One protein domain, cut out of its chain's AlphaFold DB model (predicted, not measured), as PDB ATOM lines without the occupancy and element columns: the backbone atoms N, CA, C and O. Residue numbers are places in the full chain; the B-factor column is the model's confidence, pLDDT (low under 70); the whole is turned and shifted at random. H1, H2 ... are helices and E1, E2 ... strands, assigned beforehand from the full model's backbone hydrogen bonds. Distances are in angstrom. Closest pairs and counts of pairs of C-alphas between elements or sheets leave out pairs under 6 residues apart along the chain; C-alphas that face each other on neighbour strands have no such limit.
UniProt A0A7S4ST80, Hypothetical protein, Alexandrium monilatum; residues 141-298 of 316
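What this domain is: This is residues 141 to 298 of the 316 residues of the protein "Hypothetical protein" of Alexandrium monilatum (UniProt A0A7S4ST80). Two strongly twisted sheets are partly face to face as a sandwich with crossed strands: E2, E3, E4 and E5 make one sheet, E1, E7 and E6 the other. H1 and H2 lie side by side, running opposite ways, at one end of the branched sheet, while H3 and H4 follow beyond the far end of E7, off both sheets. The printed part has 158 residues, with four named helices and seven named strands in the order E1 H1 E2 E3 E4 E5 E6 H2 E7 H3 H4, and its class is mixed, helices and strands. The three-stranded sheet has the order E1, E7, E6 and is antiparallel, as are the neighbour pairs of the branched sheet. The whole is loose, with a radius of gyration of the C-alphas of 19.5 A, and elongated, spanning 58 by 38 by 25 A.

How they stand to each other: E1, residues 147 to 153, is the antiparallel neighbour of E7, residues 264 to 275, with N 149 and O 269 2.7 A apart. H1, residues 157 to 165, is on the branched sheet at a height of 8.4 A, over E2, residues 173 to 175, and E4, residues 188 to 199. E3, residues 179 to 183, E4 and E5, residues 203 to 212, form a meander, each strand the antiparallel neighbour of the one before; E3 and E4 are a hairpin, as are E4 and E5. On one side of E4 lie E2, with N 174 and O 196 2.8 A apart, and E3, with N 181 and O 190 2.8 A apart. On the other side lies E5, with N 195 and O 207 2.8 A apart. E6, residues 224 to 235, is antiparallel to E7, with N 231 and O 268 2.8 A apart. Across the sandwich, two sheets face to face with strands at 50 degrees, the closest C-alphas of E5 and E6 are those of Trp 208 and Val 228, 6.4 A apart. H2, residues 253 to 261, touches H1 at a shallow tilt of 6 degrees, the C-alphas of Ala 164 and Ala 254 closest at 5.4 A. H2 lies over E5 and only grazes the other sheet with residues 256 to 260. H3, residues 279 to 288, and H4, residues 291 to 298, are close but not clearly touching, the C-alphas of Ala 286 and Leu 294 closest at 6.3 A. In H1, H2, H3 and H4 every O i to N i+4 pair is within hydrogen-bond range.

Where its parts are: E1 begins at C-alpha 147 (84.940, 74.435, 114.909). E4 measures 32.6 A from first to last C-alpha, E5 29.6 A, E6 34.2 A and E7 35.4 A. E7 ends at C-alpha 275 (85.787, 75.277, 130.816), and H4 ends at C-alpha 298 (93.032, 82.290, 141.699).

The domain as a whole: The C-alphas farthest apart, of Asp 238 and Asp 290, are 63.7 A apart. The printed part has no cut; the links E5 to E6 and E6 to H2 are long. The mean pLDDT of the printed part is 74.5, with 54 residues under 70, among them 141 to 146, 214 to 224 and 274 to 288.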
ATOM      1  N   LEU A 141      76.044  70.145 121.033       40.81
ATOM      2  CA  LEU A 141      76.164  71.608 121.045       40.81
ATOM      3  C   LEU A 141      76.769  72.163 122.352       40.81
ATOM      4  O   LEU A 141      77.294  73.270 122.348       40.81
ATOM      5  N   GLU A 142      76.739  71.405 123.449       39.25
ATOM      6  CA  GLU A 142      77.301  71.773 124.760       39.25
ATOM      7  C   GLU A 142      78.689  71.157 125.011       39.25
ATOM      8  O   GLU A 142      79.384  71.560 125.941       39.25
ATOM      9  N   THR A 143      79.121  70.195 124.188       42.91
ATOM     10  CA  THR A 143      80.423  69.513 124.317       42.91
ATOM     11  C   THR A 143      81.600  70.263 123.679       42.91
ATOM     12  O   THR A 143      82.662  69.676 123.519       42.91
ATOM     13  N   GLY A 144      81.444  71.539 123.303       43.66
ATOM     14  CA  GLY A 144      82.557  72.336 122.769       43.66
ATOM     15  C   GLY A 144      83.116  71.777 121.457       43.66
ATOM     16  O   GLY A 144      84.324  71.612 121.322       43.66
ATOM     17  N   ALA A 145      82.241  71.433 120.503       49.81
ATOM     18  CA  ALA A 145      82.658  70.915 119.203       49.81
ATOM     19  C   ALA A 145      83.689  71.861 118.559       49.81
ATOM     20  O   ALA A 145      83.363  73.002 118.220       49.81
ATOM     21  N   CYS A 146      84.929  71.377 118.415       56.22
ATOM     22  CA  CYS A 146      85.994  72.058 117.683       56.22
ATOM     23  C   CYS A 146      85.437  72.506 116.331       56.22
ATOM     24  O   CYS A 146      85.054  71.692 115.488       56.22
ATOM     25  N   SER A 147      85.334  73.822 116.167       79.25
ATOM     26  CA  SER A 147      84.940  74.435 114.909       79.25
ATOM     27  C   SER A 147      86.228  74.723 114.159       79.25
ATOM     28  O   SER A 147      87.072  75.487 114.633       79.25
ATOM     29  N   VAL A 148      86.424  74.042 113.032       88.19
ATOM     30  CA  VAL A 148      87.536  74.335 112.130       88.19
ATOM     31  C   VAL A 148      87.125  75.516 111.261       88.19
ATOM     32  O   VAL A 148      86.029  75.534 110.704       88.19
ATOM     33  N   PHE A 149      88.005  76.498 111.155       89.56
ATOM     34  CA  PHE A 149      87.833  77.719 110.389       89.56
ATOM     35  C   PHE A 149      88.884  77.776 109.289       89.56
ATOM     36  O   PHE A 149      90.056  77.470 109.519       89.56
ATOM     37  N   VAL A 150      88.471  78.190 108.095       90.38
ATOM     38  CA  VAL A 150      89.364  78.347 106.946       90.38
ATOM     39  C   VAL A 150      89.107  79.675 106.253       90.38
ATOM     40  O   VAL A 150      87.962  80.062 106.043       90.38
ATOM     41  N   GLY A 151      90.157  80.390 105.874       89.19
ATOM     42  CA  GLY A 151      89.988  81.682 105.220       89.19
ATOM     43  C   GLY A 151      91.297  82.302 104.762       89.19
ATOM     44  O   GLY A 151      92.368  81.776 105.077       89.19
ATOM     45  N   PRO A 152      91.244  83.397 103.988       89.44
ATOM     46  CA  PRO A 152      92.439  84.063 103.517       89.44
ATOM     47  C   PRO A 152      93.181  84.712 104.686       89.44
ATOM     48  O   PRO A 152      92.584  85.268 105.608       89.44
ATOM     49  N   SER A 153      94.501  84.673 104.604       89.19
ATOM     50  CA  SER A 153      95.409  85.356 105.510       89.19
ATOM     51  C   SER A 153      96.310  86.273 104.701       89.19
ATOM     52  O   SER A 153      96.710  85.954 103.580       89.19
ATOM     53  N   SER A 154      96.597  87.441 105.254       85.94
ATOM     54  CA  SER A 154      97.493  88.412 104.637       85.94
ATOM     55  C   SER A 154      98.322  89.068 105.721       85.94
ATOM     56  O   SER A 154      97.842  89.271 106.836       85.94
ATOM     57  N   PHE A 155      99.561  89.376 105.371       87.38
ATOM     58  CA  PHE A 155     100.517  90.047 106.232       87.38
ATOM     59  C   PHE A 155     101.013  91.291 105.517       87.38
ATOM     60  O   PHE A 155     101.049  91.328 104.286       87.38
ATOM     61  N   ASP A 156     101.419  92.285 106.298       86.94
ATOM     62  CA  ASP A 156     102.170  93.413 105.773       86.94
ATOM     63  C   ASP A 156     103.497  92.902 105.167       86.94
ATOM     64  O   ASP A 156     104.300  92.302 105.897       86.94
ATOM     65  N   PRO A 157     103.734  93.092 103.853       84.44
ATOM     66  CA  PRO A 157     104.962  92.651 103.204       84.44
ATOM     67  C   PRO A 157     106.214  93.239 103.851       84.44
ATOM     68  O   PRO A 157     107.210  92.531 103.987       84.44
ATOM     69  N   ASP A 158     106.162  94.493 104.305       86.38
ATOM     70  CA  ASP A 158     107.317  95.154 104.917       86.38
ATOM     71  C   ASP A 158     107.648  94.522 106.276       86.38
ATOM     72  O   ASP A 158     108.816  94.302 106.600       86.38
ATOM     73  N   ALA A 159     106.623  94.136 107.043       88.44
ATOM     74  CA  ALA A 159     106.803  93.413 108.298       88.44
ATOM     75  C   ALA A 159     107.380  92.006 108.075       88.44
ATOM     76  O   ALA A 159     108.250  91.572 108.829       88.44
ATOM     77  N   LEU A 160     106.939  91.297 107.029       85.25
ATOM     78  CA  LEU A 160     107.510  90.000 106.654       85.25
ATOM     79  C   LEU A 160     108.980  90.128 106.228       85.25
ATOM     80  O   LEU A 160     109.823  89.358 106.687       85.25
ATOM     81  N   LEU A 161     109.314  91.122 105.401       83.19
ATOM     82  CA  LEU A 161     110.692  91.388 104.980       83.19
ATOM     83  C   LEU A 161     111.589  91.783 106.159       83.19
ATOM     84  O   LEU A 161     112.738  91.346 106.219       83.19
ATOM     85  N   ALA A 162     111.064  92.538 107.128       85.50
ATOM     86  CA  ALA A 162     111.777  92.853 108.363       85.50
ATOM     87  C   ALA A 162     112.115  91.592 109.176       85.50
ATOM     88  O   ALA A 162     113.192  91.521 109.761       85.50
ATOM     89  N   ILE A 163     111.252  90.567 109.159       85.94
ATOM     90  CA  ILE A 163     111.553  89.265 109.776       85.94
ATOM     91  C   ILE A 163     112.696  88.552 109.057       85.94
ATOM     92  O   ILE A 163     113.590  88.025 109.714       85.94
ATOM     93  N   ALA A 164     112.706  88.555 107.722       79.94
ATOM     94  CA  ALA A 164     113.796  87.949 106.955       79.94
ATOM     95  C   ALA A 164     115.140  88.676 107.139       79.94
ATOM     96  O   ALA A 164     116.191  88.045 107.048       79.94
ATOM     97  N   ALA A 165     115.107  89.987 107.386       80.62
ATOM     98  CA  ALA A 165     116.292  90.823 107.575       80.62
ATOM     99  C   ALA A 165     116.782  90.901 109.035       80.62
ATOM    100  O   ALA A 165     117.825  91.507 109.288       80.62
ATOM    101  N   ALA A 166     116.039  90.317 109.978       80.38
ATOM    102  CA  ALA A 166     116.281  90.439 111.409       80.38
ATOM    103  C   ALA A 166     117.654  89.898 111.828       80.38
ATOM    104  O   ALA A 166     118.071  88.810 111.418       80.38
ATOM    105  N   GLY A 167     118.337  90.639 112.702       74.62
ATOM    106  CA  GLY A 167     119.526  90.136 113.385       74.62
ATOM    107  C   GLY A 167     119.190  89.031 114.402       74.62
ATOM    108  O   GLY A 167     118.040  88.890 114.808       74.62
ATOM    109  N   PRO A 168     120.187  88.262 114.881       72.56
ATOM    110  CA  PRO A 168     119.970  87.178 115.848       72.56
ATOM    111  C   PRO A 168     119.397  87.636 117.201       72.56
ATOM    112  O   PRO A 168     118.834  86.814 117.918       72.56
ATOM    113  N   ASP A 169     119.530  88.924 117.532       77.44
ATOM    114  CA  ASP A 169     119.035  89.526 118.777       77.44
ATOM    115  C   ASP A 169     117.666  90.217 118.614       77.44
ATOM    116  O   ASP A 169     117.087  90.695 119.590       77.44
ATOM    117  N   GLU A 170     117.134  90.281 117.391       78.19
ATOM    118  CA  GLU A 170     115.844  90.900 117.097       78.19
ATOM    119  C   GLU A 170     114.767  89.825 116.919       78.19
ATOM    120  O   GLU A 170     114.959  88.833 116.219       78.19
ATOM    121  N   VAL A 171     113.595  90.042 117.524       82.88
ATOM    122  CA  VAL A 171     112.425  89.159 117.371       82.88
ATOM    123  C   VAL A 171     111.277  89.938 116.723       82.88
ATOM    124  O   VAL A 171     110.254  90.198 117.366       82.88
ATOM    125  N   PRO A 172     111.436  90.400 115.467       87.88
ATOM    126  CA  PRO A 172     110.341  91.045 114.764       87.88
ATOM    127  C   PRO A 172     109.190  90.059 114.570       87.88
ATOM    128  O   PRO A 172     109.375  88.840 114.478       87.88
ATOM    129  N   SER A 173     107.984  90.615 114.507       90.38
ATOM    130  CA  SER A 173     106.764  89.862 114.257       90.38
ATOM    131  C   SER A 173     105.848  90.610 113.298       90.38
ATOM    132  O   SER A 173     105.732  91.835 113.345       90.38
ATOM    133  N   ALA A 174     105.175  89.849 112.446       90.94
ATOM    134  CA  ALA A 174     104.144  90.300 111.535       90.94
ATOM    135  C   ALA A 174     102.825  89.677 111.983       90.94
ATOM    136  O   ALA A 174     102.749  88.481 112.271       90.94
ATOM    137  N   ARG A 175     101.782  90.499 112.055       91.56
ATOM    138  CA  ARG A 175     100.445  90.064 112.460       91.56
ATOM    139  C   ARG A 175      99.539  90.038 111.245       91.56
ATOM    140  O   ARG A 175      99.521  90.992 110.470       91.56
ATOM    141  N   GLY A 176      98.795  88.952 111.106       89.62
ATOM    142  CA  GLY A 176      97.719  88.862 110.138       89.62
ATOM    143  C   GLY A 176      96.514  89.710 110.545       89.62
ATOM    144  O   GLY A 176      96.413  90.197 111.677       89.62
ATOM    145  N   ALA A 177      95.575  89.863 109.614       87.94
ATOM    146  CA  ALA A 177      94.285  90.479 109.905       87.94
ATOM    147  C   ALA A 177      93.519  89.692 110.997       87.94
ATOM    148  O   ALA A 177      93.601  88.461 111.025       87.94
ATOM    149  N   PRO A 178      92.770  90.372 111.888       90.06
ATOM    150  CA  PRO A 178      91.904  89.700 112.853       90.06
ATOM    151  C   PRO A 178      90.800  88.903 112.169       90.06
ATOM    152  O   PRO A 178      90.135  89.399 111.259       90.06
ATOM    153  N   VAL A 179      90.559  87.704 112.686       88.31
ATOM    154  CA  VAL A 179      89.349  86.927 112.433       88.31
ATOM    155  C   VAL A 179      88.467  87.037 113.667       88.31
ATOM    156  O   VAL A 179      88.783  86.460 114.707       88.31
ATOM    157  N   SER A 180      87.383  87.801 113.561       87.44
ATOM    158  CA  SER A 180      86.436  87.982 114.660       87.44
ATOM    159  C   SER A 180      85.501  86.785 114.756       87.44
ATOM    160  O   SER A 180      84.821  86.427 113.792       87.44
ATOM    161  N   LEU A 181      85.463  86.181 115.935       84.12
ATOM    162  CA  LEU A 181      84.654  85.019 116.255       84.12
ATOM    163  C   LEU A 181      83.646  85.374 117.345       84.12
ATOM    164  O   LEU A 181      83.914  86.168 118.250       84.12
ATOM    165  N   ALA A 182      82.475  84.757 117.241       80.25
ATOM    166  CA  ALA A 182      81.386  84.884 118.192       80.25
ATOM    167  C   ALA A 182      81.018  83.493 118.718       80.25
ATOM    168  O   ALA A 182      80.803  82.565 117.938       80.25
ATOM    169  N   TRP A 183      80.938  83.355 120.037       72.56
ATOM    170  CA  TRP A 183      80.565  82.124 120.731       72.56
ATOM    171  C   TRP A 183      79.382  82.375 121.677       72.56
ATOM    172  O   TRP A 183      79.148  83.516 122.084       72.56
ATOM    173  N   GLN A 184      78.611  81.321 121.980       69.88
ATOM    174  CA  GLN A 184      77.353  81.376 122.751       69.88
ATOM    175  C   GLN A 184      76.403  82.489 122.276       69.88
ATOM    176  O   GLN A 184      76.158  83.460 122.988       69.88
ATOM    177  N   ASP A 185      75.920  82.387 121.035       68.94
ATOM    178  CA  ASP A 185      74.994  83.362 120.433       68.94
ATOM    179  C   ASP A 185      75.505  84.819 120.455       68.94
ATOM    180  O   ASP A 185      74.733  85.778 120.453       68.94
ATOM    181  N   GLY A 186      76.831  84.994 120.454       70.06
ATOM    182  CA  GLY A 186      77.488  86.300 120.451       70.06
ATOM    183  C   GLY A 186      77.741  86.900 121.830       70.06
ATOM    184  O   GLY A 186      78.207  88.038 121.891       70.06
ATOM    185  N   ALA A 187      77.488  86.156 122.912       70.44
ATOM    186  CA  ALA A 187      77.818  86.575 124.273       70.44
ATOM    187  C   ALA A 187      79.331  86.730 124.487       70.44
ATOM    188  O   ALA A 187      79.762  87.625 125.213       70.44
ATOM    189  N   VAL A 188      80.135  85.888 123.829       73.56
ATOM    190  CA  VAL A 188      81.596  85.986 123.849       73.56
ATOM    191  C   VAL A 188      82.089  86.349 122.461       73.56
ATOM    192  O   VAL A 188      81.844  85.621 121.499       73.56
ATOM    193  N   GLN A 189      82.799  87.469 122.363       82.50
ATOM    194  CA  GLN A 189      83.398  87.937 121.117       82.50
ATOM    195  C   GLN A 189      84.899  88.087 121.298       82.50
ATOM    196  O   GLN A 189      85.356  88.742 122.239       82.50
ATOM    197  N   PHE A 190      85.664  87.493 120.394       85.81
ATOM    198  CA  PHE A 190      87.116  87.569 120.414       85.81
ATOM    199  C   PHE A 190      87.681  87.510 119.000       85.81
ATOM    200  O   PHE A 190      87.099  86.910 118.100       85.81
ATOM    201  N   ASP A 191      88.827  88.143 118.821       89.88
ATOM    202  CA  ASP A 191      89.611  88.093 117.603       89.88
ATOM    203  C   ASP A 191      90.694  87.029 117.736       89.88
ATOM    204  O   ASP A 191      91.348  86.915 118.773       89.88
ATOM    205  N   VAL A 192      90.934  86.312 116.644       89.62
ATOM    206  CA  VAL A 192      92.092  85.437 116.464       89.62
ATOM    207  C   VAL A 192      92.989  86.044 115.392       89.62
ATOM    208  O   VAL A 192      92.511  86.456 114.335       89.62
ATOM    209  N   ARG A 193      94.296  86.115 115.647       91.69
ATOM    210  CA  ARG A 193      95.302  86.609 114.698       91.69
ATOM    211  C   ARG A 193      96.434  85.606 114.578       91.69
ATOM    212  O   ARG A 193      96.967  85.150 115.583       91.69
ATOM    213  N   LEU A 194      96.832  85.300 113.348       90.94
ATOM    214  CA  LEU A 194      98.071  84.571 113.105       90.94
ATOM    215  C   LEU A 194      99.251  85.537 113.240       90.94
ATOM    216  O   LEU A 194      99.240  86.624 112.657       90.94
ATOM    217  N   VAL A 195     100.270  85.131 113.981       91.00
ATOM    218  CA  VAL A 195     101.508  85.878 114.177       91.00
ATOM    219  C   VAL A 195     102.657  85.063 113.607       91.00
ATOM    220  O   VAL A 195     102.849  83.901 113.962       91.00
ATOM    221  N   VAL A 196     103.418  85.687 112.713       88.75
ATOM    222  CA  VAL A 196     104.681  85.158 112.193       88.75
ATOM    223  C   VAL A 196     105.795  85.910 112.902       88.75
ATOM    224  O   VAL A 196     105.780  87.139 112.915       88.75
ATOM    225  N   SER A 197     106.767  85.211 113.472       88.44
ATOM    226  CA  SER A 197     107.937  85.833 114.097       88.44
ATOM    227  C   SER A 197     109.229  85.157 113.667       88.44
ATOM    228  O   SER A 197     109.228  84.004 113.233       88.44
ATOM    229  N   ALA A 198     110.350  85.863 113.817       85.25
ATOM    230  CA  ALA A 198     111.659  85.230 113.709       85.25
ATOM    231  C   ALA A 198     111.792  84.134 114.781       85.25
ATOM    232  O   ALA A 198     111.491  84.352 115.957       85.25
ATOM    233  N   ALA A 199     112.242  82.954 114.374       79.62
ATOM    234  CA  ALA A 199     112.733  81.916 115.265       79.62
ATOM    235  C   ALA A 199     114.267  81.944 115.250       79.62
ATOM    236  O   ALA A 199     114.890  82.229 114.223       79.62
ATOM    237  N   GLY A 200     114.888  81.630 116.390       70.81
ATOM    238  CA  GLY A 200     116.347  81.549 116.492       70.81
ATOM    239  C   GLY A 200     116.964  80.678 115.386       70.81
ATOM    240  O   GLY A 200     116.334  79.746 114.889       70.81
ATOM    241  N   ALA A 201     118.206  80.994 115.001       68.44
ATOM    242  CA  ALA A 201     118.931  80.368 113.884       68.44
ATOM    243  C   ALA A 201     118.334  80.616 112.477       68.44
ATOM    244  O   ALA A 201     118.508  79.798 111.572       68.44
ATOM    245  N   GLY A 202     117.669  81.763 112.275       67.06
ATOM    246  CA  GLY A 202     117.150  82.175 110.963       67.06
ATOM    247  C   GLY A 202     115.912  81.391 110.529       67.06
ATOM    248  O   GLY A 202     115.689  81.198 109.333       67.06
ATOM    249  N   GLY A 203     115.148  80.883 111.494       75.50
ATOM    250  CA  GLY A 203     113.871  80.233 111.245       75.50
ATOM    251  C   GLY A 203     112.697  81.207 111.326       75.50
ATOM    252  O   GLY A 203     112.846  82.356 111.736       75.50
ATOM    253  N   LEU A 204     111.507  80.722 110.996       80.69
ATOM    254  CA  LEU A 204     110.229  81.361 111.311       80.69
ATOM    255  C   LEU A 204     109.494  80.551 112.372       80.69
ATOM    256  O   LEU A 204     109.626  79.331 112.408       80.69
ATOM    257  N   SER A 205     108.708  81.230 113.201       85.62
ATOM    258  CA  SER A 205     107.723  80.638 114.101       85.62
ATOM    259  C   SER A 205     106.342  81.191 113.760       85.62
ATOM    260  O   SER A 205     106.194  82.365 113.418       85.62
ATOM    261  N   LEU A 206     105.340  80.319 113.827       86.94
ATOM    262  CA  LEU A 206     103.931  80.665 113.725       86.94
ATOM    263  C   LEU A 206     103.307  80.505 115.100       86.94
ATOM    264  O   LEU A 206     103.574  79.508 115.759       86.94
ATOM    265  N   SER A 207     102.479  81.459 115.505       89.50
ATOM    266  CA  SER A 207     101.699  81.395 116.741       89.50
ATOM    267  C   SER A 207     100.358  82.099 116.564       89.50
ATOM    268  O   SER A 207     100.191  82.913 115.654       89.50
ATOM    269  N   TRP A 208      99.390  81.792 117.421       89.81
ATOM    270  CA  TRP A 208      98.063  82.400 117.386       89.81
ATOM    271  C   TRP A 208      97.879  83.341 118.575       89.81
ATOM    272  O   TRP A 208      98.008  82.940 119.728       89.81
ATOM    273  N   GLU A 209      97.569  84.602 118.293       90.56
ATOM    274  CA  GLU A 209      97.235  85.617 119.292       90.56
ATOM    275  C   GLU A 209      95.709  85.745 119.379       90.56
ATOM    276  O   GLU A 209      95.025  85.793 118.352       90.56
ATOM    277  N   THR A 210      95.169  85.803 120.596       86.88
ATOM    278  CA  THR A 210      93.735  86.008 120.832       86.88
ATOM    279  C   THR A 210      93.497  87.307 121.587       86.88
ATOM    280  O   THR A 210      94.276  87.682 122.461       86.88
ATOM    281  N   ASN A 211      92.424  88.018 121.239       85.81
ATOM    282  CA  ASN A 211      92.036  89.250 121.917       85.81
ATOM    283  C   ASN A 211      90.522  89.292 122.132       85.81
ATOM    284  O   ASN A 211      89.763  89.261 121.168       85.81
ATOM    285  N   PHE A 212      90.069  89.385 123.378       82.12
ATOM    286  CA  PHE A 212      88.642  89.443 123.691       82.12
ATOM    287  C   PHE A 212      88.096  90.856 123.461       82.12
ATOM    288  O   PHE A 212      88.564  91.823 124.058       82.12
ATOM    289  N   ALA A 213      87.089  90.966 122.598       75.56
ATOM    290  CA  ALA A 213      86.408  92.221 122.292       75.56
ATOM    291  C   ALA A 213      85.237  92.484 123.251       75.56
ATOM    292  O   ALA A 213      84.934  93.632 123.575       75.56
ATOM    293  N   SER A 214      84.572  91.425 123.725       66.31
ATOM    294  CA  SER A 214      83.506  91.548 124.717       66.31
ATOM    295  C   SER A 214      84.093  91.853 126.095       66.31
ATOM    296  O   SER A 214      84.916  91.086 126.598       66.31
ATOM    297  N   ALA A 215      83.609  92.919 126.740       58.16
ATOM    298  CA  ALA A 215      83.737  93.085 128.183       58.16
ATOM    299  C   ALA A 215      82.920  91.966 128.835       58.16
ATOM    300  O   ALA A 215      81.717  92.102 129.053       58.16
ATOM    301  N   LEU A 216      83.551  90.814 129.049       53.53
ATOM    302  CA  LEU A 216      82.936  89.730 129.788       53.53
ATOM    303  C   LEU A 216      82.567  90.295 131.164       53.53
ATOM    304  O   LEU A 216      83.445  90.618 131.967       53.53
ATOM    305  N   LEU A 217      81.271  90.411 131.450       46.62
ATOM    306  CA  LEU A 217      80.791  90.470 132.824       46.62
ATOM    307  C   LEU A 217      81.042  89.078 133.418       46.62
ATOM    308  O   LEU A 217      80.127  88.269 133.546       46.62
ATOM    309  N   ILE A 218      82.305  88.773 133.744       51.78
ATOM    310  CA  ILE A 218      82.701  87.597 134.533       51.78
ATOM    311  C   ILE A 218      82.283  87.866 135.985       51.78
ATOM    312  O   ILE A 218      83.100  87.871 136.901       51.78
ATOM    313  N   GLU A 219      81.014  88.201 136.213       44.41
ATOM    314  CA  GLU A 219      80.530  88.501 137.557       44.41
ATOM    315  C   GLU A 219      80.257  87.220 138.339       44.41
ATOM    316  O   GLU A 219      80.358  87.228 139.560       44.41
ATOM    317  N   THR A 220      80.049  86.082 137.678       44.59
ATOM    318  CA  THR A 220      79.982  84.788 138.358       44.59
ATOM    319  C   THR A 220      80.246  83.637 137.391       44.59
ATOM    320  O   THR A 220      79.425  83.397 136.514       44.59
ATOM    321  N   ARG A 221      81.290  82.855 137.694       44.94
ATOM    322  CA  ARG A 221      81.545  81.469 137.252       44.94
ATOM    323  C   ARG A 221      82.218  81.281 135.884       44.94
ATOM    324  O   ARG A 221      81.768  81.782 134.867       44.94
ATOM    325  N   ASP A 222      83.263  80.455 135.950       53.91
ATOM    326  CA  ASP A 222      83.919  79.717 134.870       53.91
ATOM    327  C   ASP A 222      85.065  80.455 134.162       53.91
ATOM    328  O   ASP A 222      84.882  81.228 133.227       53.91
ATOM    329  N   CYS A 223      86.296  80.186 134.620       59.78
ATOM    330  CA  CYS A 223      87.490  80.476 133.834       59.78
ATOM    331  C   CYS A 223      87.412  79.647 132.547       59.78
ATOM    332  O   CYS A 223      87.238  78.430 132.595       59.78
ATOM    333  N   MET A 224      87.519  80.312 131.404       66.19
ATOM    334  CA  MET A 224      87.529  79.674 130.097       66.19
ATOM    335  C   MET A 224      88.946  79.731 129.547       66.19
ATOM    336  O   MET A 224      89.545  80.804 129.483       66.19
ATOM    337  N   GLU A 225      89.471  78.583 129.153       71.75
ATOM    338  CA  GLU A 225      90.710  78.493 128.401       71.75
ATOM    339  C   GLU A 225      90.359  78.316 126.920       71.75
ATOM    340  O   GLU A 225      89.503  77.512 126.544       71.75
ATOM    341  N   VAL A 226      90.984  79.144 126.083       76.31
ATOM    342  CA  VAL A 226      90.813  79.118 124.632       76.31
ATOM    343  C   VAL A 226      92.120  78.644 124.036       76.31
ATOM    344  O   VAL A 226      93.127  79.344 124.095       76.31
ATOM    345  N   HIS A 227      92.092  77.453 123.454       82.19
ATOM    346  CA  HIS A 227      93.230  76.902 122.745       82.19
ATOM    347  C   HIS A 227      93.002  77.044 121.243       82.19
ATOM    348  O   HIS A 227      92.032  76.510 120.696       82.19
ATOM    349  N   VAL A 228      93.897  77.769 120.577       85.69
ATOM    350  CA  VAL A 228      93.884  77.923 119.122       85.69
ATOM    351  C   VAL A 228      95.042  77.126 118.550       85.69
ATOM    352  O   VAL A 228      96.184  77.280 118.967       85.69
ATOM    353  N   SER A 229      94.747  76.268 117.583       87.06
ATOM    354  CA  SER A 229      95.763  75.533 116.831       87.06
ATOM    355  C   SER A 229      95.488  75.675 115.360       87.06
ATOM    356  O   SER A 229      94.337  75.667 114.939       87.06
ATOM    357  N   GLY A 230      96.532  75.755 114.550       89.56
ATOM    358  CA  GLY A 230      96.317  75.929 113.130       89.56
ATOM    359  C   GLY A 230      97.569  75.812 112.299       89.56
ATOM    360  O   GLY A 230      98.670  75.550 112.785       89.56
ATOM    361  N   ALA A 231      97.357  76.019 111.014       89.81
ATOM    362  CA  ALA A 231      98.367  76.006 109.992       89.81
ATOM    363  C   ALA A 231      98.089  77.100 108.961       89.81
ATOM    364  O   ALA A 231      96.974  77.606 108.806       89.81
ATOM    365  N   LEU A 232      99.139  77.445 108.235       88.12
ATOM    366  CA  LEU A 232      99.119  78.352 107.109       88.12
ATOM    367  C   LEU A 232      99.383  77.538 105.846       88.12
ATOM    368  O   LEU A 232     100.440  76.927 105.701       88.12
ATOM    369  N   VAL A 233      98.419  77.510 104.934       88.56
ATOM    370  CA  VAL A 233      98.483  76.770 103.671       88.56
ATOM    371  C   VAL A 233      98.790  77.760 102.544       88.56
ATOM    372  O   VAL A 233      97.930  78.580 102.210       88.56
ATOM    373  N   PRO A 234      99.992  77.721 101.938       84.19
ATOM    374  CA  PRO A 234     100.315  78.594 100.819       84.19
ATOM    375  C   PRO A 234      99.627  78.114  99.539       84.19
ATOM    376  O   PRO A 234      99.769  76.960  99.128       84.19
ATOM    377  N   VAL A 235      98.930  79.027  98.868       82.50
ATOM    378  CA  VAL A 235      98.209  78.781  97.619       82.50
ATOM    379  C   VAL A 235      98.836  79.631  96.513       82.50
ATOM    380  O   VAL A 235      98.737  80.857  96.497       82.50
ATOM    381  N   GLY A 236      99.543  78.973  95.594       77.62
ATOM    382  CA  GLY A 236     100.174  79.626  94.447       77.62
ATOM    383  C   GLY A 236      99.231  79.756  93.248       77.62
ATOM    384  O   GLY A 236      98.428  78.866  92.978       77.62
ATOM    385  N   VAL A 237      99.346  80.840  92.485       76.56
ATOM    386  CA  VAL A 237      98.604  81.000  91.214       76.56
ATOM    387  C   VAL A 237      99.078  79.986  90.158       76.56
ATOM    388  O   VAL A 237      98.334  79.605  89.263       76.56
ATOM    389  N   ASP A 238     100.297  79.464  90.322       76.88
ATOM    390  CA  ASP A 238     100.869  78.355  89.551       76.88
ATOM    391  C   ASP A 238     100.162  77.001  89.774       76.88
ATOM    392  O   ASP A 238     100.489  76.011  89.116       76.88
ATOM    393  N   GLY A 239      99.205  76.931  90.707       70.62
ATOM    394  CA  GLY A 239      98.489  75.706  91.046       70.62
ATOM    395  C   GLY A 239      99.325  74.699  91.839       70.62
ATOM    396  O   GLY A 239      98.845  73.591  92.107       70.62
ATOM    397  N   LEU A 240     100.553  75.041  92.246       74.81
ATOM    398  CA  LEU A 240     101.378  74.161  93.065       74.81
ATOM    399  C   LEU A 240     100.867  74.170  94.509       74.81
ATOM    400  O   LEU A 240     100.613  75.222  95.100       74.81
ATOM    401  N   ALA A 241     100.699  72.973  95.071       69.50
ATOM    402  CA  ALA A 241     100.435  72.800  96.492       69.50
ATOM    403  C   ALA A 241     101.774  72.824  97.231       69.50
ATOM    404  O   ALA A 241     102.655  72.011  96.947       69.50
ATOM    405  N   VAL A 242     101.928  73.765  98.158       74.69
ATOM    406  CA  VAL A 242     103.082  73.821  99.062       74.69
ATOM    407  C   VAL A 242     102.668  73.264 100.413       74.69
ATOM    408  O   VAL A 242     101.505  73.365 100.805       74.69
ATOM    409  N   ALA A 243     103.614  72.625 101.102       79.31
ATOM    410  CA  ALA A 243     103.376  72.083 102.429       79.31
ATOM    411  C   ALA A 243     102.861  73.176 103.379       79.31
ATOM    412  O   ALA A 243     103.353  74.307 103.363       79.31
ATOM    413  N   ALA A 244     101.874  72.824 104.201       82.44
ATOM    414  CA  ALA A 244     101.349  73.723 105.215       82.44
ATOM    415  C   ALA A 244     102.439  74.047 106.249       82.44
ATOM    416  O   ALA A 244     103.144  73.152 106.725       82.44
ATOM    417  N   LEU A 245     102.561  75.321 106.607       82.69
ATOM    418  CA  LEU A 245     103.404  75.778 107.702       82.69
ATOM    419  C   LEU A 245     102.593  75.674 108.993       82.69
ATOM    420  O   LEU A 245     101.454  76.130 109.046       82.69
ATOM    421  N   ARG A 246     103.154  75.051 110.025       84.06
ATOM    422  CA  ARG A 246     102.427  74.709 111.254       84.06
ATOM    423  C   ARG A 246     102.922  75.528 112.433       84.06
ATOM    424  O   ARG A 246     104.065  75.983 112.432       84.06
ATOM    425  N   ASP A 247     102.069  75.657 113.440       71.50
ATOM    426  CA  ASP A 247     102.467  76.172 114.749       71.50
ATOM    427  C   ASP A 247     103.697  75.407 115.282       71.50
ATOM    428  O   ASP A 247     103.800  74.185 115.136       71.50
ATOM    429  N   GLY A 248     104.678  76.143 115.805       65.12
ATOM    430  CA  GLY A 248     105.943  75.597 116.306       65.12
ATOM    431  C   GLY A 248     106.914  75.035 115.254       65.12
ATOM    432  O   GLY A 248     108.014  74.613 115.616       65.12
ATOM    433  N   ALA A 249     106.570  75.029 113.960       63.78
ATOM    434  CA  ALA A 249     107.496  74.597 112.916       63.78
ATOM    435  C   ALA A 249     108.580  75.660 112.694       63.78
ATOM    436  O   ALA A 249     108.273  76.778 112.295       63.78
ATOM    437  N   VAL A 250     109.850  75.294 112.899       64.94
ATOM    438  CA  VAL A 250     110.989  76.141 112.523       64.94
ATOM    439  C   VAL A 250     111.252  75.953 111.038       64.94
ATOM    440  O   VAL A 250     111.687  74.887 110.604       64.94
ATOM    441  N   VAL A 251     110.976  76.990 110.255       67.12
ATOM    442  CA  VAL A 251     111.157  76.955 108.801       67.12
ATOM    443  C   VAL A 251     112.259  77.924 108.402       67.12
ATOM    444  O   VAL A 251     112.201  79.087 108.783       67.12
ATOM    445  N   HIS A 252     113.274  77.460 107.669       70.12
ATOM    446  CA  HIS A 252     114.418  78.292 107.278       70.12
ATOM    447  C   HIS A 252     113.966  79.495 106.427       70.12
ATOM    448  O   HIS A 252     113.285  79.338 105.414       70.12
ATOM    449  N   GLY A 253     114.287  80.699 106.911       62.09
ATOM    450  CA  GLY A 253     113.376  81.840 106.836       62.09
ATOM    451  C   GLY A 253     113.352  82.639 105.538       62.09
ATOM    452  O   GLY A 253     112.286  83.112 105.172       62.09
ATOM    453  N   ALA A 254     114.457  82.785 104.804       67.38
ATOM    454  CA  ALA A 254     114.484  83.726 103.674       67.38
ATOM    455  C   ALA A 254     113.573  83.293 102.506       67.38
ATOM    456  O   ALA A 254     112.697  84.047 102.088       67.38
ATOM    457  N   GLU A 255     113.720  82.052 102.033       65.88
ATOM    458  CA  GLU A 255     112.930  81.521 100.909       65.88
ATOM    459  C   GLU A 255     111.446  81.377 101.266       65.88
ATOM    460  O   GLU A 255     110.567  81.546 100.420       65.88
ATOM    461  N   VAL A 256     111.149  81.089 102.536       71.00
ATOM    462  CA  VAL A 256     109.773  80.920 103.002       71.00
ATOM    463  C   VAL A 256     109.090  82.257 103.240       71.00
ATOM    464  O   VAL A 256     107.934  82.388 102.857       71.00
ATOM    465  N   VAL A 257     109.781  83.272 103.763       74.06
ATOM    466  CA  VAL A 257     109.238  84.639 103.825       74.06
ATOM    467  C   VAL A 257     108.915  85.156 102.427       74.06
ATOM    468  O   VAL A 257     107.822  85.676 102.208       74.06
ATOM    469  N   GLU A 258     109.826  84.983 101.469       68.50
ATOM    470  CA  GLU A 258     109.602  85.423 100.090       68.50
ATOM    471  C   GLU A 258     108.426  84.666  99.448       68.50
ATOM    472  O   GLU A 258     107.554  85.267  98.814       68.50
ATOM    473  N   ALA A 259     108.327  83.355  99.700       67.19
ATOM    474  CA  ALA A 259     107.183  82.559  99.272       67.19
ATOM    475  C   ALA A 259     105.868  83.005  99.933       67.19
ATOM    476  O   ALA A 259     104.830  82.949  99.280       67.19
ATOM    477  N   LEU A 260     105.887  83.447 101.194       74.69
ATOM    478  CA  LEU A 260     104.703  83.958 101.889       74.69
ATOM    479  C   LEU A 260     104.267  85.326 101.355       74.69
ATOM    480  O   LEU A 260     103.077  85.536 101.138       74.69
ATOM    481  N   ALA A 261     105.214  86.229 101.095       74.69
ATOM    482  CA  ALA A 261     104.932  87.571 100.588       74.69
ATOM    483  C   ALA A 261     104.359  87.559  99.157       74.69
ATOM    484  O   ALA A 261     103.564  88.426  98.799       74.69
ATOM    485  N   GLY A 262     104.745  86.574  98.338       71.50
ATOM    486  CA  GLY A 262     104.319  86.461  96.941       71.50
ATOM    487  C   GLY A 262     103.081  85.594  96.685       71.50
ATOM    488  O   GLY A 262     102.697  85.428  95.526       71.50
ATOM    489  N   ARG A 263     102.473  84.988  97.714       75.31
ATOM    490  CA  ARG A 263     101.389  84.002  97.549       75.31
ATOM    491  C   ARG A 263     100.116  84.419  98.266       75.31
ATOM    492  O   ARG A 263     100.134  85.145  99.251       75.31
ATOM    493  N   GLN A 264      98.996  83.879  97.793       82.38
ATOM    494  CA  GLN A 264      97.776  83.869  98.584       82.38
ATOM    495  C   GLN A 264      97.940  82.838  99.701       82.38
ATOM    496  O   GLN A 264      98.372  81.711  99.458       82.38
ATOM    497  N   LEU A 265      97.600  83.212 100.927       87.94
ATOM    498  CA  LEU A 265      97.737  82.343 102.088       87.94
ATOM    499  C   LEU A 265      96.354  82.003 102.618       87.94
ATOM    500  O   LEU A 265      95.487  82.874 102.684       87.94
ATOM    501  N   LEU A 266      96.149  80.745 102.994       90.00
ATOM    502  CA  LEU A 266      94.956  80.318 103.709       90.00
ATOM    503  C   LEU A 266      95.335  79.956 105.139       90.00
ATOM    504  O   LEU A 266      96.190  79.105 105.369       90.00
ATOM    505  N   SER A 267      94.689  80.593 106.101       91.06
ATOM    506  CA  SER A 267      94.738  80.189 107.498       91.06
ATOM    507  C   SER A 267      93.706  79.087 107.717       91.06
ATOM    508  O   SER A 267      92.528  79.284 107.433       91.06
ATOM    509  N   VAL A 268      94.158  77.939 108.219       91.75
ATOM    510  CA  VAL A 268      93.316  76.831 108.684       91.75
ATOM    511  C   VAL A 268      93.530  76.740 110.186       91.75
ATOM    512  O   VAL A 268      94.657  76.515 110.619       91.75
ATOM    513  N   PHE A 269      92.498  76.924 111.000       90.88
ATOM    514  CA  PHE A 269      92.653  76.826 112.448       90.88
ATOM    515  C   PHE A 269      91.431  76.230 113.127       90.88
ATOM    516  O   PHE A 269      90.314  76.299 112.633       90.88
ATOM    517  N   CYS A 270      91.663  75.633 114.280       90.00
ATOM    518  CA  CYS A 270      90.661  75.205 115.230       90.00
ATOM    519  C   CYS A 270      90.649  76.186 116.400       90.00
ATOM    520  O   CYS A 270      91.708  76.637 116.844       90.00
ATOM    521  N   VAL A 271      89.456  76.420 116.946       82.50
ATOM    522  CA  VAL A 271      89.310  76.907 118.317       82.50
ATOM    523  C   VAL A 271      88.697  75.820 119.194       82.50
ATOM    524  O   VAL A 271      87.624  75.295 118.885       82.50
ATOM    525  N   ASN A 272      89.376  75.506 120.297       80.00
ATOM    526  CA  ASN A 272      88.874  74.649 121.360       80.00
ATOM    527  C   ASN A 272      88.629  75.490 122.619       80.00
ATOM    528  O   ASN A 272      89.466  76.309 123.001       80.00
ATOM    529  N   PHE A 273      87.479  75.274 123.249       72.75
ATOM    530  CA  PHE A 273      87.095  75.931 124.489       72.75
ATOM    531  C   PHE A 273      87.054  74.890 125.598       72.75
ATOM    532  O   PHE A 273      86.204  73.999 125.594       72.75
ATOM    533  N   SER A 274      87.940  75.027 126.578       68.25
ATOM    534  CA  SER A 274      87.873  74.275 127.826       68.25
ATOM    535  C   SER A 274      87.282  75.168 128.911       68.25
ATOM    536  O   SER A 274      87.794  76.242 129.226       68.25
ATOM    537  N   SER A 275      86.183  74.720 129.523       63.09
ATOM    538  CA  SER A 275      85.787  75.277 130.816       63.09
ATOM    539  C   SER A 275      86.769  74.749 131.855       63.09
ATOM    540  O   SER A 275      86.871  73.539 132.057       63.09
ATOM    541  N   MET A 276      87.493  75.642 132.526       56.81
ATOM    542  CA  MET A 276      88.334  75.264 133.663       56.81
ATOM    543  C   MET A 276      87.498  74.927 134.902       56.81
ATOM    544  O   MET A 276      88.022  74.374 135.869       56.81
ATOM    545  N   CYS A 277      86.193  75.206 134.876       52.72
ATOM    546  CA  CYS A 277      85.265  74.767 135.905       52.72
ATOM    547  C   CYS A 277      84.834  73.324 135.681       52.72
ATOM    548  O   CYS A 277      83.656  72.998 135.528       52.72
ATOM    549  N   ASP A 278      85.806  72.429 135.791       51.50
ATOM    550  CA  ASP A 278      85.493  71.161 136.406       51.50
ATOM    551  C   ASP A 278      85.167  71.474 137.872       51.50
ATOM    552  O   ASP A 278      86.050  71.738 138.693       51.50
ATOM    553  N   ARG A 279      83.870  71.571 138.188       51.06
ATOM    554  CA  ARG A 279      83.379  71.821 139.550       51.06
ATOM    555  C   ARG A 279      84.043  70.874 140.549       51.06
ATOM    556  O   ARG A 279      84.229  71.271 141.692       51.06
ATOM    557  N   GLU A 280      84.426  69.673 140.113       51.69
ATOM    558  CA  GLU A 280      85.174  68.706 140.910       51.69
ATOM    559  C   GLU A 280      86.636  69.105 141.113       51.69
ATOM    560  O   GLU A 280      87.109  68.990 142.234       51.69
ATOM    561  N   LYS A 281      87.348  69.654 140.117       53.03
ATOM    562  CA  LYS A 281      88.719  70.174 140.315       53.03
ATOM    563  C   LYS A 281      88.749  71.434 141.162       53.03
ATOM    564  O   LYS A 281      89.643  71.564 141.989       53.03
ATOM    565  N   VAL A 282      87.787  72.343 140.993       53.28
ATOM    566  CA  VAL A 282      87.674  73.541 141.840       53.28
ATOM    567  C   VAL A 282      87.264  73.148 143.259       53.28
ATOM    568  O   VAL A 282      87.853  73.654 144.204       53.28
ATOM    569  N   ALA A 283      86.333  72.204 143.434       56.50
ATOM    570  CA  ALA A 283      85.997  71.666 144.753       56.50
ATOM    571  C   ALA A 283      87.160  70.877 145.375       56.50
ATOM    572  O   ALA A 283      87.376  70.971 146.576       56.50
ATOM    573  N   MET A 284      87.937  70.142 144.576       61.44
ATOM    574  CA  MET A 284      89.131  69.422 145.020       61.44
ATOM    575  C   MET A 284      90.226  70.402 145.445       61.44
ATOM    576  O   MET A 284      90.738  70.278 146.551       61.44
ATOM    577  N   LEU A 285      90.550  71.408 144.627       55.72
ATOM    578  CA  LEU A 285      91.514  72.459 144.968       55.72
ATOM    579  C   LEU A 285      91.062  73.257 146.195       55.72
ATOM    580  O   LEU A 285      91.852  73.436 147.110       55.72
ATOM    581  N   ALA A 286      89.783  73.637 146.274       60.72
ATOM    582  CA  ALA A 286      89.212  74.307 147.443       60.72
ATOM    583  C   ALA A 286      89.134  73.411 148.693       60.72
ATOM    584  O   ALA A 286      89.013  73.918 149.800       60.72
ATOM    585  N   SER A 287      89.186  72.083 148.542       65.12
ATOM    586  CA  SER A 287      89.277  71.144 149.671       65.12
ATOM    587  C   SER A 287      90.714  70.862 150.118       65.12
ATOM    588  O   SER A 287      90.915  70.304 151.195       65.12
ATOM    589  N   LEU A 288      91.699  71.200 149.280       66.94
ATOM    590  CA  LEU A 288      93.124  70.940 149.504       66.94
ATOM    591  C   LEU A 288      93.905  72.188 149.925       66.94
ATOM    592  O   LEU A 288      94.972  72.037 150.513       66.94
ATOM    593  N   LEU A 289      93.394  73.374 149.608       70.62
ATOM    594  CA  LEU A 289      94.004  74.668 149.897       70.62
ATOM    595  C   LEU A 289      93.169  75.386 150.955       70.62
ATOM    596  O   LEU A 289      91.941  75.273 150.950       70.62
ATOM    597  N   ASP A 290      93.821  76.113 151.858       78.56
ATOM    598  CA  ASP A 290      93.100  77.052 152.717       78.56
ATOM    599  C   ASP A 290      92.626  78.281 151.919       78.56
ATOM    600  O   ASP A 290      92.991  78.475 150.754       78.56
ATOM    601  N   ASP A 291      91.751  79.085 152.526       67.19
ATOM    602  CA  ASP A 291      91.099  80.206 151.842       67.19
ATOM    603  C   ASP A 291      92.119  81.223 151.283       67.19
ATOM    604  O   ASP A 291      91.910  81.762 150.192       67.19
ATOM    605  N   ASP A 292      93.253  81.417 151.966       67.38
ATOM    606  CA  ASP A 292      94.313  82.346 151.559       67.38
ATOM    607  C   ASP A 292      95.152  81.769 150.397       67.38
ATOM    608  O   ASP A 292      95.524  82.482 149.460       67.38
ATOM    609  N   GLU A 293      95.453  80.468 150.406       59.59
ATOM    610  CA  GLU A 293      96.154  79.779 149.315       59.59
ATOM    611  C   GLU A 293      95.296  79.674 148.050       59.59
ATOM    612  O   GLU A 293      95.791  79.903 146.940       59.59
ATOM    613  N   LEU A 294      94.003  79.383 148.202       59.19
ATOM    614  CA  LEU A 294      93.055  79.346 147.094       59.19
ATOM    615  C   LEU A 294      92.909  80.732 146.453       59.19
ATOM    616  O   LEU A 294      92.946  80.849 145.225       59.19
ATOM    617  N   GLU A 295      92.804  81.786 147.265       61.25
ATOM    618  CA  GLU A 295      92.754  83.166 146.783       61.25
ATOM    619  C   GLU A 295      94.047  83.554 146.045       61.25
ATOM    620  O   GLU A 295      93.986  84.165 144.975       61.25
ATOM    621  N   ASN A 296      95.215  83.128 146.528       57.69
ATOM    622  CA  ASN A 296      96.496  83.362 145.856       57.69
ATOM    623  C   ASN A 296      96.640  82.597 144.530       57.69
ATOM    624  O   ASN A 296      97.151  83.160 143.559       57.69
ATOM    625  N   VAL A 297      96.160  81.352 144.443       56.69
ATOM    626  CA  VAL A 297      96.143  80.578 143.189       56.69
ATOM    627  C   VAL A 297      95.215  81.241 142.170       56.69
ATOM    628  O   VAL A 297      95.633  81.504 141.041       56.69
ATOM    629  N   LEU A 298      93.990  81.595 142.567       55.81
ATOM    630  CA  LEU A 298      93.032  82.290 141.699       55.81
ATOM    631  C   LEU A 298      93.548  83.672 141.262       55.81
ATOM    632  O   LEU A 298      93.387  84.054 140.101       55.81
TER     633      LEU A 298